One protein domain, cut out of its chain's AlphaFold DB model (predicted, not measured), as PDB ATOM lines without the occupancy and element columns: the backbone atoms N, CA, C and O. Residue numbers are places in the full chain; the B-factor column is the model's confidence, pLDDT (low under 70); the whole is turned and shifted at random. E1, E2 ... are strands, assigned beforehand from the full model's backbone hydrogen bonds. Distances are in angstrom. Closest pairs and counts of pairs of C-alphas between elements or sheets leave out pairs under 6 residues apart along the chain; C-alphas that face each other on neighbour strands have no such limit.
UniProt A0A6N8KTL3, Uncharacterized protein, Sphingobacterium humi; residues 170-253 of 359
ATOM      1  N   GLY A 170     152.711 188.204 118.652       90.31
ATOM      2  CA  GLY A 170     151.305 188.159 119.068       90.31
ATOM      3  C   GLY A 170     150.734 186.744 119.222       90.31
ATOM      4  O   GLY A 170     149.550 186.533 118.952       90.31
ATOM      5  N   ARG A 171     151.562 185.754 119.579       90.50
ATOM      6  CA  ARG A 171     151.136 184.374 119.850       90.50
ATOM      7  C   ARG A 171     151.655 183.897 121.202       90.50
ATOM      8  O   ARG A 171     152.763 184.239 121.602       90.50
ATOM      9  N   PHE A 172     150.858 183.059 121.857       89.88
ATOM     10  CA  PHE A 172     151.228 182.337 123.071       89.88
ATOM     11  C   PHE A 172     151.345 180.848 122.749       89.88
ATOM     12  O   PHE A 172     150.581 180.335 121.930       89.88
ATOM     13  N   ALA A 173     152.302 180.169 123.378       93.00
ATOM     14  CA  ALA A 173     152.433 178.724 123.256       93.00
ATOM     15  C   ALA A 173     151.463 178.013 124.213       93.00
ATOM     16  O   ALA A 173     151.340 178.387 125.381       93.00
ATOM     17  N   SER A 174     150.811 176.962 123.717       94.12
ATOM     18  CA  SER A 174     150.096 175.982 124.538       94.12
ATOM     19  C   SER A 174     150.862 174.665 124.502       94.12
ATOM     20  O   SER A 174     150.908 174.008 123.463       94.12
ATOM     21  N   ILE A 175     151.534 174.328 125.599       95.75
ATOM     22  CA  ILE A 175     152.403 173.156 125.732       95.75
ATOM     23  C   ILE A 175     151.567 171.949 126.150       95.75
ATOM     24  O   ILE A 175     150.730 172.049 127.044       95.75
ATOM     25  N   SER A 176     151.822 170.801 125.525       94.31
ATOM     26  CA  SER A 176     151.132 169.544 125.818       94.31
ATOM     27  C   SER A 176     152.056 168.395 126.216       94.31
ATOM     28  O   SER A 176     151.569 167.470 126.857       94.31
ATOM     29  N   GLN A 177     153.346 168.427 125.858       96.00
ATOM     30  CA  GLN A 177     154.339 167.417 126.257       96.00
ATOM     31  C   GLN A 177     155.732 168.029 126.442       96.00
ATOM     32  O   GLN A 177     156.105 168.972 125.738       96.00
ATOM     33  N   LEU A 178     156.520 167.413 127.322       97.38
ATOM     34  CA  LEU A 178     157.951 167.625 127.512       97.38
ATOM     35  C   LEU A 178     158.644 166.265 127.576       97.38
ATOM     36  O   LEU A 178     158.200 165.353 128.260       97.38
ATOM     37  N   THR A 179     159.760 166.144 126.875       95.88
ATOM     38  CA  THR A 179     160.597 164.943 126.865       95.88
ATOM     39  C   THR A 179     162.026 165.338 126.515       95.88
ATOM     40  O   THR A 179     162.302 166.504 126.223       95.88
ATOM     41  N   GLY A 180     162.960 164.397 126.511       94.50
ATOM     42  CA  GLY A 180     164.327 164.699 126.125       94.50
ATOM     43  C   GLY A 180     165.239 163.491 126.044       94.50
ATOM     44  O   GLY A 180     164.863 162.363 126.353       94.50
ATOM     45  N   HIS A 181     166.466 163.752 125.607       93.88
ATOM     46  CA  HIS A 181     167.542 162.774 125.592       93.88
ATOM     47  C   HIS A 181     168.886 163.458 125.846       93.88
ATOM     48  O   HIS A 181     169.232 164.460 125.217       93.88
ATOM     49  N   ASN A 182     169.669 162.879 126.757       92.94
ATOM     50  CA  ASN A 182     170.931 163.423 127.249       92.94
ATOM     51  C   ASN A 182     170.813 164.861 127.780       92.94
ATOM     52  O   ASN A 182     170.311 165.063 128.879       92.94
ATOM     53  N   ASN A 183     171.312 165.848 127.036       94.62
ATOM     54  CA  ASN A 183     171.299 167.263 127.420       94.62
ATOM     55  C   ASN A 183     170.311 168.095 126.592       94.62
ATOM     56  O   ASN A 183     170.216 169.303 126.796       94.62
ATOM     57  N   ASP A 184     169.588 167.459 125.671       95.38
ATOM     58  CA  ASP A 184     168.587 168.109 124.839       95.38
ATOM     59  C   ASP A 184     167.185 167.791 125.358       95.38
ATOM     60  O   ASP A 184     166.869 166.639 125.660       95.38
ATOM     61  N   PHE A 185     166.318 168.800 125.373       96.88
ATOM     62  CA  PHE A 185     164.897 168.629 125.646       96.88
ATOM     63  C   PHE A 185     164.053 169.078 124.457       96.88
ATOM     64  O   PHE A 185     164.442 169.942 123.660       96.88
ATOM     65  N   TYR A 186     162.871 168.484 124.359       98.25
ATOM     66  CA  TYR A 186     161.901 168.719 123.311       98.25
ATOM     67  C   TYR A 186     160.547 169.018 123.937       98.25
ATOM     68  O   TYR A 186     160.135 168.379 124.903       98.25
ATOM     69  N   VAL A 187     159.853 169.991 123.366       98.25
ATOM     70  CA  VAL A 187     158.524 170.411 123.804       98.25
ATOM     71  C   VAL A 187     157.577 170.251 122.635       98.25
ATOM     72  O   VAL A 187     157.904 170.682 121.531       98.25
ATOM     73  N   VAL A 188     156.409 169.667 122.876       97.69
ATOM     74  CA  VAL A 188     155.314 169.615 121.905       97.69
ATOM     75  C   VAL A 188     154.215 170.566 122.353       97.69
ATOM     76  O   VAL A 188     153.901 170.653 123.541       97.69
ATOM     77  N   GLY A 189     153.615 171.277 121.404       95.75
ATOM     78  CA  GLY A 189     152.508 172.172 121.695       95.75
ATOM     79  C   GLY A 189     151.908 172.823 120.457       95.75
ATOM     80  O   GLY A 189     152.082 172.360 119.328       95.75
ATOM     81  N   ASN A 190     151.185 173.917 120.676       93.00
ATOM     82  CA  ASN A 190     150.585 174.734 119.633       93.00
ATOM     83  C   ASN A 190     151.098 176.179 119.704       93.00
ATOM     84  O   ASN A 190     151.110 176.786 120.775       93.00
ATOM     85  N   LEU A 191     151.485 176.717 118.547       92.69
ATOM     86  CA  LEU A 191     151.841 178.118 118.323       92.69
ATOM     87  C   LEU A 191     151.149 178.601 117.037       92.69
ATOM     88  O   LEU A 191     151.794 178.928 116.043       92.69
ATOM     89  N   ALA A 192     149.811 178.562 117.036       88.81
ATOM     90  CA  ALA A 192     148.921 178.605 115.862       88.81
ATOM     91  C   ALA A 192     148.958 177.332 114.995       88.81
ATOM     92  O   ALA A 192     147.909 176.871 114.550       88.81
ATOM     93  N   SER A 193     150.132 176.724 114.840       91.81
ATOM     94  CA  SER A 193     150.328 175.398 114.249       91.81
ATOM     95  C   SER A 193     150.841 174.415 115.300       91.81
ATOM     96  O   SER A 193     151.403 174.821 116.324       91.81
ATOM     97  N   SER A 194     150.664 173.111 115.069       95.31
ATOM     98  CA  SER A 194     151.300 172.110 115.931       95.31
ATOM     99  C   SER A 194     152.817 172.207 115.766       95.31
ATOM    100  O   SER A 194     153.319 172.186 114.643       95.31
ATOM    101  N   THR A 195     153.526 172.383 116.877       97.12
ATOM    102  CA  THR A 195     154.929 172.812 116.913       97.12
ATOM    103  C   THR A 195     155.731 171.912 117.842       97.12
ATOM    104  O   THR A 195     155.252 171.532 118.913       97.12
ATOM    105  N   ILE A 196     156.963 171.602 117.437       98.12
ATOM    106  CA  ILE A 196     157.989 171.034 118.309       98.12
ATOM    107  C   ILE A 196     159.084 172.076 118.504       98.12
ATOM    108  O   ILE A 196     159.634 172.594 117.529       98.12
ATOM    109  N   TRP A 197     159.446 172.330 119.757       98.44
ATOM    110  CA  TRP A 197     160.654 173.067 120.109       98.44
ATOM    111  C   TRP A 197     161.747 172.098 120.542       98.44
ATOM    112  O   TRP A 197     161.465 171.143 121.258       98.44
ATOM    113  N   LYS A 198     162.995 172.382 120.173       98.19
ATOM    114  CA  LYS A 198     164.202 171.766 120.733       98.19
ATOM    115  C   LYS A 198     164.989 172.836 121.476       98.19
ATOM    116  O   LYS A 198     165.335 173.863 120.895       98.19
ATOM    117  N   ASN A 199     165.266 172.618 122.757       97.56
ATOM    118  CA  ASN A 199     166.017 173.551 123.606       97.56
ATOM    119  C   ASN A 199     165.482 174.998 123.606       97.56
ATOM    120  O   ASN A 199     166.232 175.966 123.734       97.56
ATOM    121  N   GLY A 200     164.167 175.155 123.450       97.44
ATOM    122  CA  GLY A 200     163.502 176.454 123.368       97.44
ATOM    123  C   GLY A 200     163.470 177.095 121.983       97.44
ATOM    124  O   GLY A 200     162.871 178.154 121.847       97.44
ATOM    125  N   LYS A 201     164.049 176.483 120.950       98.38
ATOM    126  CA  LYS A 201     163.949 176.950 119.558       98.38
ATOM    127  C   LYS A 201     162.971 176.108 118.767       98.38
ATOM    128  O   LYS A 201     162.892 174.904 119.002       98.38
ATOM    129  N   ILE A 202     162.230 176.719 117.847       98.00
ATOM    130  CA  ILE A 202     161.315 175.980 116.972       98.00
ATOM    131  C   ILE A 202     162.156 175.028 116.116       98.00
ATOM    132  O   ILE A 202     163.034 175.452 115.369       98.00
ATOM    133  N   LEU A 203     161.899 173.729 116.251       97.50
ATOM    134  CA  LEU A 203     162.545 172.693 115.451       97.50
ATOM    135  C   LEU A 203     161.741 172.418 114.180       97.50
ATOM    136  O   LEU A 203     162.312 172.263 113.104       97.50
ATOM    137  N   MET A 204     160.418 172.304 114.317       96.12
ATOM    138  CA  MET A 204     159.524 171.947 113.219       96.12
ATOM    139  C   MET A 204     158.060 172.250 113.538       96.12
ATOM    140  O   MET A 204     157.652 172.284 114.700       96.12
ATOM    141  N   GLU A 205     157.262 172.390 112.482       95.25
ATOM    142  CA  GLU A 205     155.821 172.625 112.551       95.25
ATOM    143  C   GLU A 205     155.060 171.678 111.607       95.25
ATOM    144  O   GLU A 205     155.631 171.078 110.684       95.25
ATOM    145  N   ARG A 206     153.757 171.527 111.854       91.56
ATOM    146  CA  ARG A 206     152.813 170.842 110.962       91.56
ATOM    147  C   ARG A 206     151.645 171.751 110.622       91.56
ATOM    148  O   ARG A 206     151.098 172.427 111.494       91.56
ATOM    149  N   ASP A 207     151.268 171.714 109.349       82.31
ATOM    150  CA  ASP A 207     150.094 172.404 108.833       82.31
ATOM    151  C   ASP A 207     148.795 171.829 109.410       82.31
ATOM    152  O   ASP A 207     148.750 170.734 109.982       82.31
ATOM    153  N   TYR A 208     147.714 172.582 109.220       77.12
ATOM    154  CA  TYR A 208     146.382 172.241 109.696       77.12
ATOM    155  C   TYR A 208     145.954 170.816 109.289       77.12
ATOM    156  O   TYR A 208     146.068 170.415 108.132       77.12
ATOM    157  N   GLY A 209     145.426 170.053 110.253       81.75
ATOM    158  CA  GLY A 209     144.884 168.704 110.044       81.75
ATOM    159  C   GLY A 209     145.776 167.554 110.525       81.75
ATOM    160  O   GLY A 209     145.273 166.438 110.667       81.75
ATOM    161  N   ARG A 210     147.050 167.823 110.850       86.69
ATOM    162  CA  ARG A 210     147.928 166.920 111.612       86.69
ATOM    163  C   ARG A 210     148.490 167.633 112.834       86.69
ATOM    164  O   ARG A 210     148.797 168.820 112.778       86.69
ATOM    165  N   PHE A 211     148.642 166.904 113.929       91.88
ATOM    166  CA  PHE A 211     149.231 167.437 115.150       91.88
ATOM    167  C   PHE A 211     150.147 166.412 115.798       91.88
ATOM    168  O   PHE A 211     149.908 165.206 115.723       91.88
ATOM    169  N   PHE A 212     151.203 166.910 116.426       96.50
ATOM    170  CA  PHE A 212     152.124 166.108 117.207       96.50
ATOM    171  C   PHE A 212     151.446 165.654 118.502       96.50
ATOM    172  O   PHE A 212     150.963 166.468 119.290       96.50
ATOM    173  N   LEU A 213     151.436 164.343 118.711       96.00
ATOM    174  CA  LEU A 213     151.081 163.702 119.970       96.00
ATOM    175  C   LEU A 213     152.286 163.658 120.904       96.00
ATOM    176  O   LEU A 213     152.150 163.920 122.092       96.00
ATOM    177  N   ASN A 214     153.452 163.293 120.365       96.88
ATOM    178  CA  ASN A 214     154.695 163.197 121.116       96.88
ATOM    179  C   ASN A 214     155.917 163.199 120.181       96.88
ATOM    180  O   ASN A 214     155.793 163.031 118.962       96.88
ATOM    181  N   VAL A 215     157.097 163.360 120.766       97.75
ATOM    182  CA  VAL A 215     158.398 163.291 120.107       97.75
ATOM    183  C   VAL A 215     159.347 162.443 120.950       97.75
ATOM    184  O   VAL A 215     159.400 162.591 122.161       97.75
ATOM    185  N   TYR A 216     160.110 161.553 120.322       97.31
ATOM    186  CA  TYR A 216     161.072 160.694 121.009       97.31
ATOM    187  C   TYR A 216     162.433 160.780 120.315       97.31
ATOM    188  O   TYR A 216     162.617 160.205 119.237       97.31
ATOM    189  N   PRO A 217     163.396 161.515 120.890       95.56
ATOM    190  CA  PRO A 217     164.795 161.410 120.488       95.56
ATOM    191  C   PRO A 217     165.375 160.050 120.914       95.56
ATOM    192  O   PRO A 217     165.428 159.732 122.101       95.56
ATOM    193  N   VAL A 218     165.835 159.250 119.950       93.94
ATOM    194  CA  VAL A 218     166.428 157.924 120.174       93.94
ATOM    195  C   VAL A 218     167.771 157.862 119.455       93.94
ATOM    196  O   VAL A 218     167.833 157.714 118.236       93.94
ATOM    197  N   GLN A 219     168.868 157.954 120.212       88.44
ATOM    198  CA  GLN A 219     170.226 158.040 119.660       88.44
ATOM    199  C   GLN A 219     170.360 159.213 118.666       88.44
ATOM    200  O   GLN A 219     170.284 160.371 119.071       88.44
ATOM    201  N   GLN A 220     170.572 158.923 117.379       90.75
ATOM    202  CA  GLN A 220     170.693 159.916 116.302       90.75
ATOM    203  C   GLN A 220     169.358 160.189 115.595       90.75
ATOM    204  O   GLN A 220     169.271 161.096 114.771       90.75
ATOM    205  N   ASP A 221     168.334 159.393 115.897       95.81
ATOM    206  CA  ASP A 221     167.040 159.453 115.246       95.81
ATOM    207  C   ASP A 221     166.044 160.274 116.066       95.81
ATOM    208  O   ASP A 221     166.042 160.258 117.299       95.81
ATOM    209  N   LEU A 222     165.146 160.960 115.367       97.19
ATOM    210  CA  LEU A 222     164.010 161.649 115.954       97.19
ATOM    211  C   LEU A 222     162.721 160.992 115.475       97.19
ATOM    212  O   LEU A 222     162.417 161.003 114.277       97.19
ATOM    213  N   TYR A 223     161.958 160.450 116.418       98.25
ATOM    214  CA  TYR A 223     160.637 159.908 116.152       98.25
ATOM    215  C   TYR A 223     159.564 160.942 116.483       98.25
ATOM    216  O   TYR A 223     159.594 161.534 117.560       98.25
ATOM    217  N   THR A 224     158.600 161.156 115.590       97.88
ATOM    218  CA  THR A 224     157.407 161.971 115.875       97.88
ATOM    219  C   THR A 224     156.159 161.119 115.742       97.88
ATOM    220  O   THR A 224     155.990 160.391 114.764       97.88
ATOM    221  N   PHE A 225     155.281 161.210 116.737       97.81
ATOM    222  CA  PHE A 225     153.958 160.599 116.708       97.81
ATOM    223  C   PHE A 225     152.969 161.692 116.349       97.81
ATOM    224  O   PHE A 225     152.914 162.724 117.015       97.81
ATOM    225  N   GLU A 226     152.204 161.479 115.291       95.56
ATOM    226  CA  GLU A 226     151.289 162.468 114.738       95.56
ATOM    227  C   GLU A 226     149.908 161.841 114.571       95.56
ATOM    228  O   GLU A 226     149.803 160.718 114.084       95.56
ATOM    229  N   ALA A 227     148.850 162.561 114.934       92.56
ATOM    230  CA  ALA A 227     147.475 162.153 114.655       92.56
ATOM    231  C   ALA A 227     146.806 163.100 113.653       92.56
ATOM    232  O   ALA A 227     147.170 164.275 113.547       92.56
ATOM    233  N   SER A 228     145.822 162.592 112.908       85.94
ATOM    234  CA  SER A 228     144.948 163.423 112.073       85.94
ATOM    235  C   SER A 228     143.633 163.717 112.780       85.94
ATOM    236  O   SER A 228     142.940 162.808 113.211       85.94
ATOM    237  N   HIS A 229     143.237 164.988 112.822       73.75
ATOM    238  CA  HIS A 229     141.885 165.378 113.248       73.75
ATOM    239  C   HIS A 229     140.860 165.375 112.106       73.75
ATOM    240  O   HIS A 229     139.663 165.524 112.345       73.75
ATOM    241  N   THR A 230     141.313 165.255 110.860       73.31
ATOM    242  CA  THR A 230     140.463 165.377 109.670       73.31
ATOM    243  C   THR A 230     140.080 164.027 109.080       73.31
ATOM    244  O   THR A 230     139.087 163.944 108.359       73.31
ATOM    245  N   ASN A 231     140.821 162.964 109.401       74.50
ATOM    246  CA  ASN A 231     140.507 161.630 108.926       74.50
ATOM    247  C   ASN A 231     139.272 161.056 109.645       74.50
ATOM    248  O   ASN A 231     139.302 160.775 110.843       74.50
ATOM    249  N   ARG A 232     138.185 160.877 108.887       69.75
ATOM    250  CA  ARG A 232     136.939 160.247 109.351       69.75
ATOM    251  C   ARG A 232     136.765 158.812 108.847       69.75
ATOM    252  O   ARG A 232     135.831 158.147 109.289       69.75
ATOM    253  N   ASP A 233     137.633 158.340 107.949       75.62
ATOM    254  CA  ASP A 233     137.565 156.989 107.394       75.62
ATOM    255  C   ASP A 233     138.342 156.016 108.298       75.62
ATOM    256  O   ASP A 233     139.565 156.149 108.420       75.62
ATOM    257  N   PRO A 234     137.680 155.027 108.934       69.50
ATOM    258  CA  PRO A 234     138.369 154.028 109.748       69.50
ATOM    259  C   PRO A 234     139.437 153.251 108.956       69.50
ATOM    260  O   PRO A 234     140.453 152.852 109.514       69.50
ATOM    261  N   LYS A 235     139.277 153.109 107.635       77.44
ATOM    262  CA  LYS A 235     140.209 152.373 106.767       77.44
ATOM    263  C   LYS A 235     141.450 153.169 106.366       77.44
ATOM    264  O   LYS A 235     142.294 152.653 105.639       77.44
ATOM    265  N   LEU A 236     141.582 154.412 106.815       84.44
ATOM    266  CA  LEU A 236     142.793 155.204 106.642       84.44
ATOM    267  C   LEU A 236     143.514 155.343 107.990       84.44
ATOM    268  O   LEU A 236     142.853 155.366 109.032       84.44
ATOM    269  N   PRO A 237     144.854 155.464 108.009       87.25
ATOM    270  CA  PRO A 237     145.566 155.615 109.266       87.25
ATOM    271  C   PRO A 237     145.156 156.878 110.024       87.25
ATOM    272  O   PRO A 237     145.005 157.950 109.437       87.25
ATOM    273  N   TYR A 238     145.003 156.753 111.338       91.44
ATOM    274  CA  TYR A 238     144.729 157.893 112.218       91.44
ATOM    275  C   TYR A 238     145.996 158.428 112.876       91.44
ATOM    276  O   TYR A 238     146.126 159.636 113.064       91.44
ATOM    277  N   ILE A 239     146.937 157.529 113.181       94.81
ATOM    278  CA  ILE A 239     148.224 157.848 113.802       94.81
ATOM    279  C   ILE A 239     149.335 157.463 112.833       94.81
ATOM    280  O   ILE A 239     149.368 156.339 112.331       94.81
ATOM    281  N   TRP A 240     150.274 158.375 112.615       95.38
ATOM    282  CA  TRP A 240     151.528 158.124 111.919       95.38
ATOM    283  C   TRP A 240     152.691 158.275 112.880       95.38
ATOM    284  O   TRP A 240     152.710 159.159 113.733       95.38
ATOM    285  N   ILE A 241     153.687 157.424 112.686       97.56
ATOM    286  CA  ILE A 241     154.975 157.518 113.351       97.56
ATOM    287  C   ILE A 241     155.990 157.813 112.260       97.56
ATOM    288  O   ILE A 241     156.134 157.039 111.308       97.56
ATOM    289  N   TYR A 242     156.680 158.938 112.380       97.50
ATOM    290  CA  TYR A 242     157.775 159.299 111.492       97.50
ATOM    291  C   TYR A 242     159.091 159.033 112.196       97.50
ATOM    292  O   TYR A 242     159.211 159.278 113.388       97.50
ATOM    293  N   LYS A 243     160.083 158.589 111.434       97.75
ATOM    294  CA  LYS A 243     161.486 158.534 111.826       97.75
ATOM    295  C   LYS A 243     162.245 159.496 110.922       97.75
ATOM    296  O   LYS A 243     162.252 159.310 109.704       97.75
ATOM    297  N   ASN A 244     162.846 160.537 111.488       96.38
ATOM    298  CA  ASN A 244     163.562 161.580 110.742       96.38
ATOM    299  C   ASN A 244     162.727 162.142 109.575       96.38
ATOM    300  O   ASN A 244     163.185 162.197 108.432       96.38
ATOM    301  N   ASN A 245     161.469 162.505 109.853       93.44
ATOM    302  CA  ASN A 245     160.484 163.007 108.880       93.44
ATOM    303  C   ASN A 245     160.079 162.043 107.750       93.44
ATOM    304  O   ASN A 245     159.355 162.444 106.840       93.44
ATOM    305  N   LYS A 246     160.477 160.771 107.802       95.75
ATOM    306  CA  LYS A 246     159.991 159.731 106.887       95.75
ATOM    307  C   LYS A 246     158.990 158.846 107.605       95.75
ATOM    308  O   LYS A 246     159.213 158.497 108.760       95.75
ATOM    309  N   VAL A 247     157.899 158.482 106.932       96.00
ATOM    310  CA  VAL A 247     156.908 157.559 107.501       96.00
ATOM    311  C   VAL A 247     157.618 156.258 107.864       96.00
ATOM    312  O   VAL A 247     158.226 155.616 107.011       96.00
ATOM    313  N   HIS A 248     157.562 155.908 109.143       96.75
ATOM    314  CA  HIS A 248     158.126 154.681 109.684       96.75
ATOM    315  C   HIS A 248     157.034 153.636 109.901       96.75
ATOM    316  O   HIS A 248     157.210 152.474 109.554       96.75
ATOM    317  N   GLN A 249     155.892 154.069 110.436       96.56
ATOM    318  CA  GLN A 249     154.756 153.217 110.757       96.56
ATOM    319  C   GLN A 249     153.466 154.040 110.729       96.56
ATOM    320  O   GLN A 249     153.480 155.268 110.840       96.56
ATOM    321  N   SER A 250     152.333 153.358 110.614       94.19
ATOM    322  CA  SER A 250     151.015 153.959 110.774       94.19
ATOM    323  C   SER A 250     150.071 153.001 111.496       94.19
ATOM    324  O   SER A 250     150.169 151.792 111.299       94.19
ATOM    325  N   ILE A 251     149.153 153.530 112.305       94.06
ATOM    326  CA  ILE A 251     148.125 152.747 112.996       94.06
ATOM    327  C   ILE A 251     146.813 152.850 112.224       94.06
ATOM    328  O   ILE A 251     146.272 153.941 112.026       94.06
ATOM    329  N   ILE A 252     146.315 151.688 111.813       89.62
ATOM    330  CA  ILE A 252     145.058 151.480 111.098       89.62
ATOM    331  C   ILE A 252     144.267 150.370 111.803       89.62
ATOM    332  O   ILE A 252     144.855 149.400 112.280       89.62
ATOM    333  N   GLN A 253     142.947 150.522 111.888       87.50
ATOM    334  CA  GLN A 253     142.009 149.487 112.326       87.50
ATOM    335  C   GLN A 253     140.606 149.834 111.822       87.50
ATOM    336  O   GLN A 253     140.310 151.001 111.594       87.50
TER     337      GLN A 253
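What this domain is: This is residues 170 to 253 of the 359 residues of an uncharacterized protein of Sphingobacterium humi (UniProt A0A6N8KTL3). Two strongly twisted sheets of four strands sit partly face to face, the edge strand E5 of the second sheet lying over E1, E2 and E3 of the first, while E6, E7 and E8 step away from that first sheet. Each sheet is a simple back-and-forth run of strands, and the chain passes from one to the other once, between E4 and E5. The printed part has 84 residues, with eight named strands in order from E1 to E8 and no named helix; the class is all strand, and the sheets, E1 E2 E3 E4 and E5 E6 E7 E8, are antiparallel. The whole is compact, with a radius of gyration of the C-alphas of 13.1 A, and flat, spanning 40 by 35 by 17 A.

How they stand to each other: Begin with E1, residues 174 to 181, and E2, residues 184 to 191, a hairpin in which N 179 and O 186 are 3.0 A apart, within hydrogen-bond range. E3, residues 193 to 198, is the next antiparallel neighbour, with N 189 and O 195 at 3.0 A. E4, residues 201 to 206, is an edge strand, with N 196 and O 204 at 2.9 A. These four form a meander, each strand the antiparallel neighbour of the one before. E5, residues 210 to 218, has its closest C-alphas to E3 at Ser 194 and Phe 211, 5.2 A apart, and to E1 at His 181 and Pro 217, 6.0 A apart. E2 bends by 55 degrees at residue 188 and E5 by 61 degrees at residue 213. The second meander goes on with E6, residues 221 to 228, where N 216 and O 223 are 2.8 A apart; E7, residues 239 to 243, where N 226 and O 240 are 2.8 A apart; and E8, residues 246 to 251, where N 241 and O 249 are 2.8 A apart. The two sheets make a sandwich, two sheets face to face, their best planes 27 degrees apart. E6 and E8 are apart from E1, E2, E3 and E4.

Where its parts are: Find C-alpha 174 at (150.096, 175.982, 124.538); from there E1 runs 21.9 A, and E2 returns over 20.6 A. E3 and E4 measure 15.7 A and 15.3 A. Look for C-alpha 210 at (147.928, 166.920, 111.612), where E5 begins its 22.3 A; E6 covers 22.7 A, E7 13.4 A and E8 15.1 A, ending at C-alpha 251 at (148.125, 152.747, 112.996).

The domain as a whole: The C-alphas farthest apart, those of Asn 183 and Asp 233, are 40.6 A apart. The printed part has no cut and no long link; the link from E6 to E7, ten residues, is short, and the others are tight. The mean pLDDT of the printed part is 92.3, and look with care at residues 232 and 234, which are under 70.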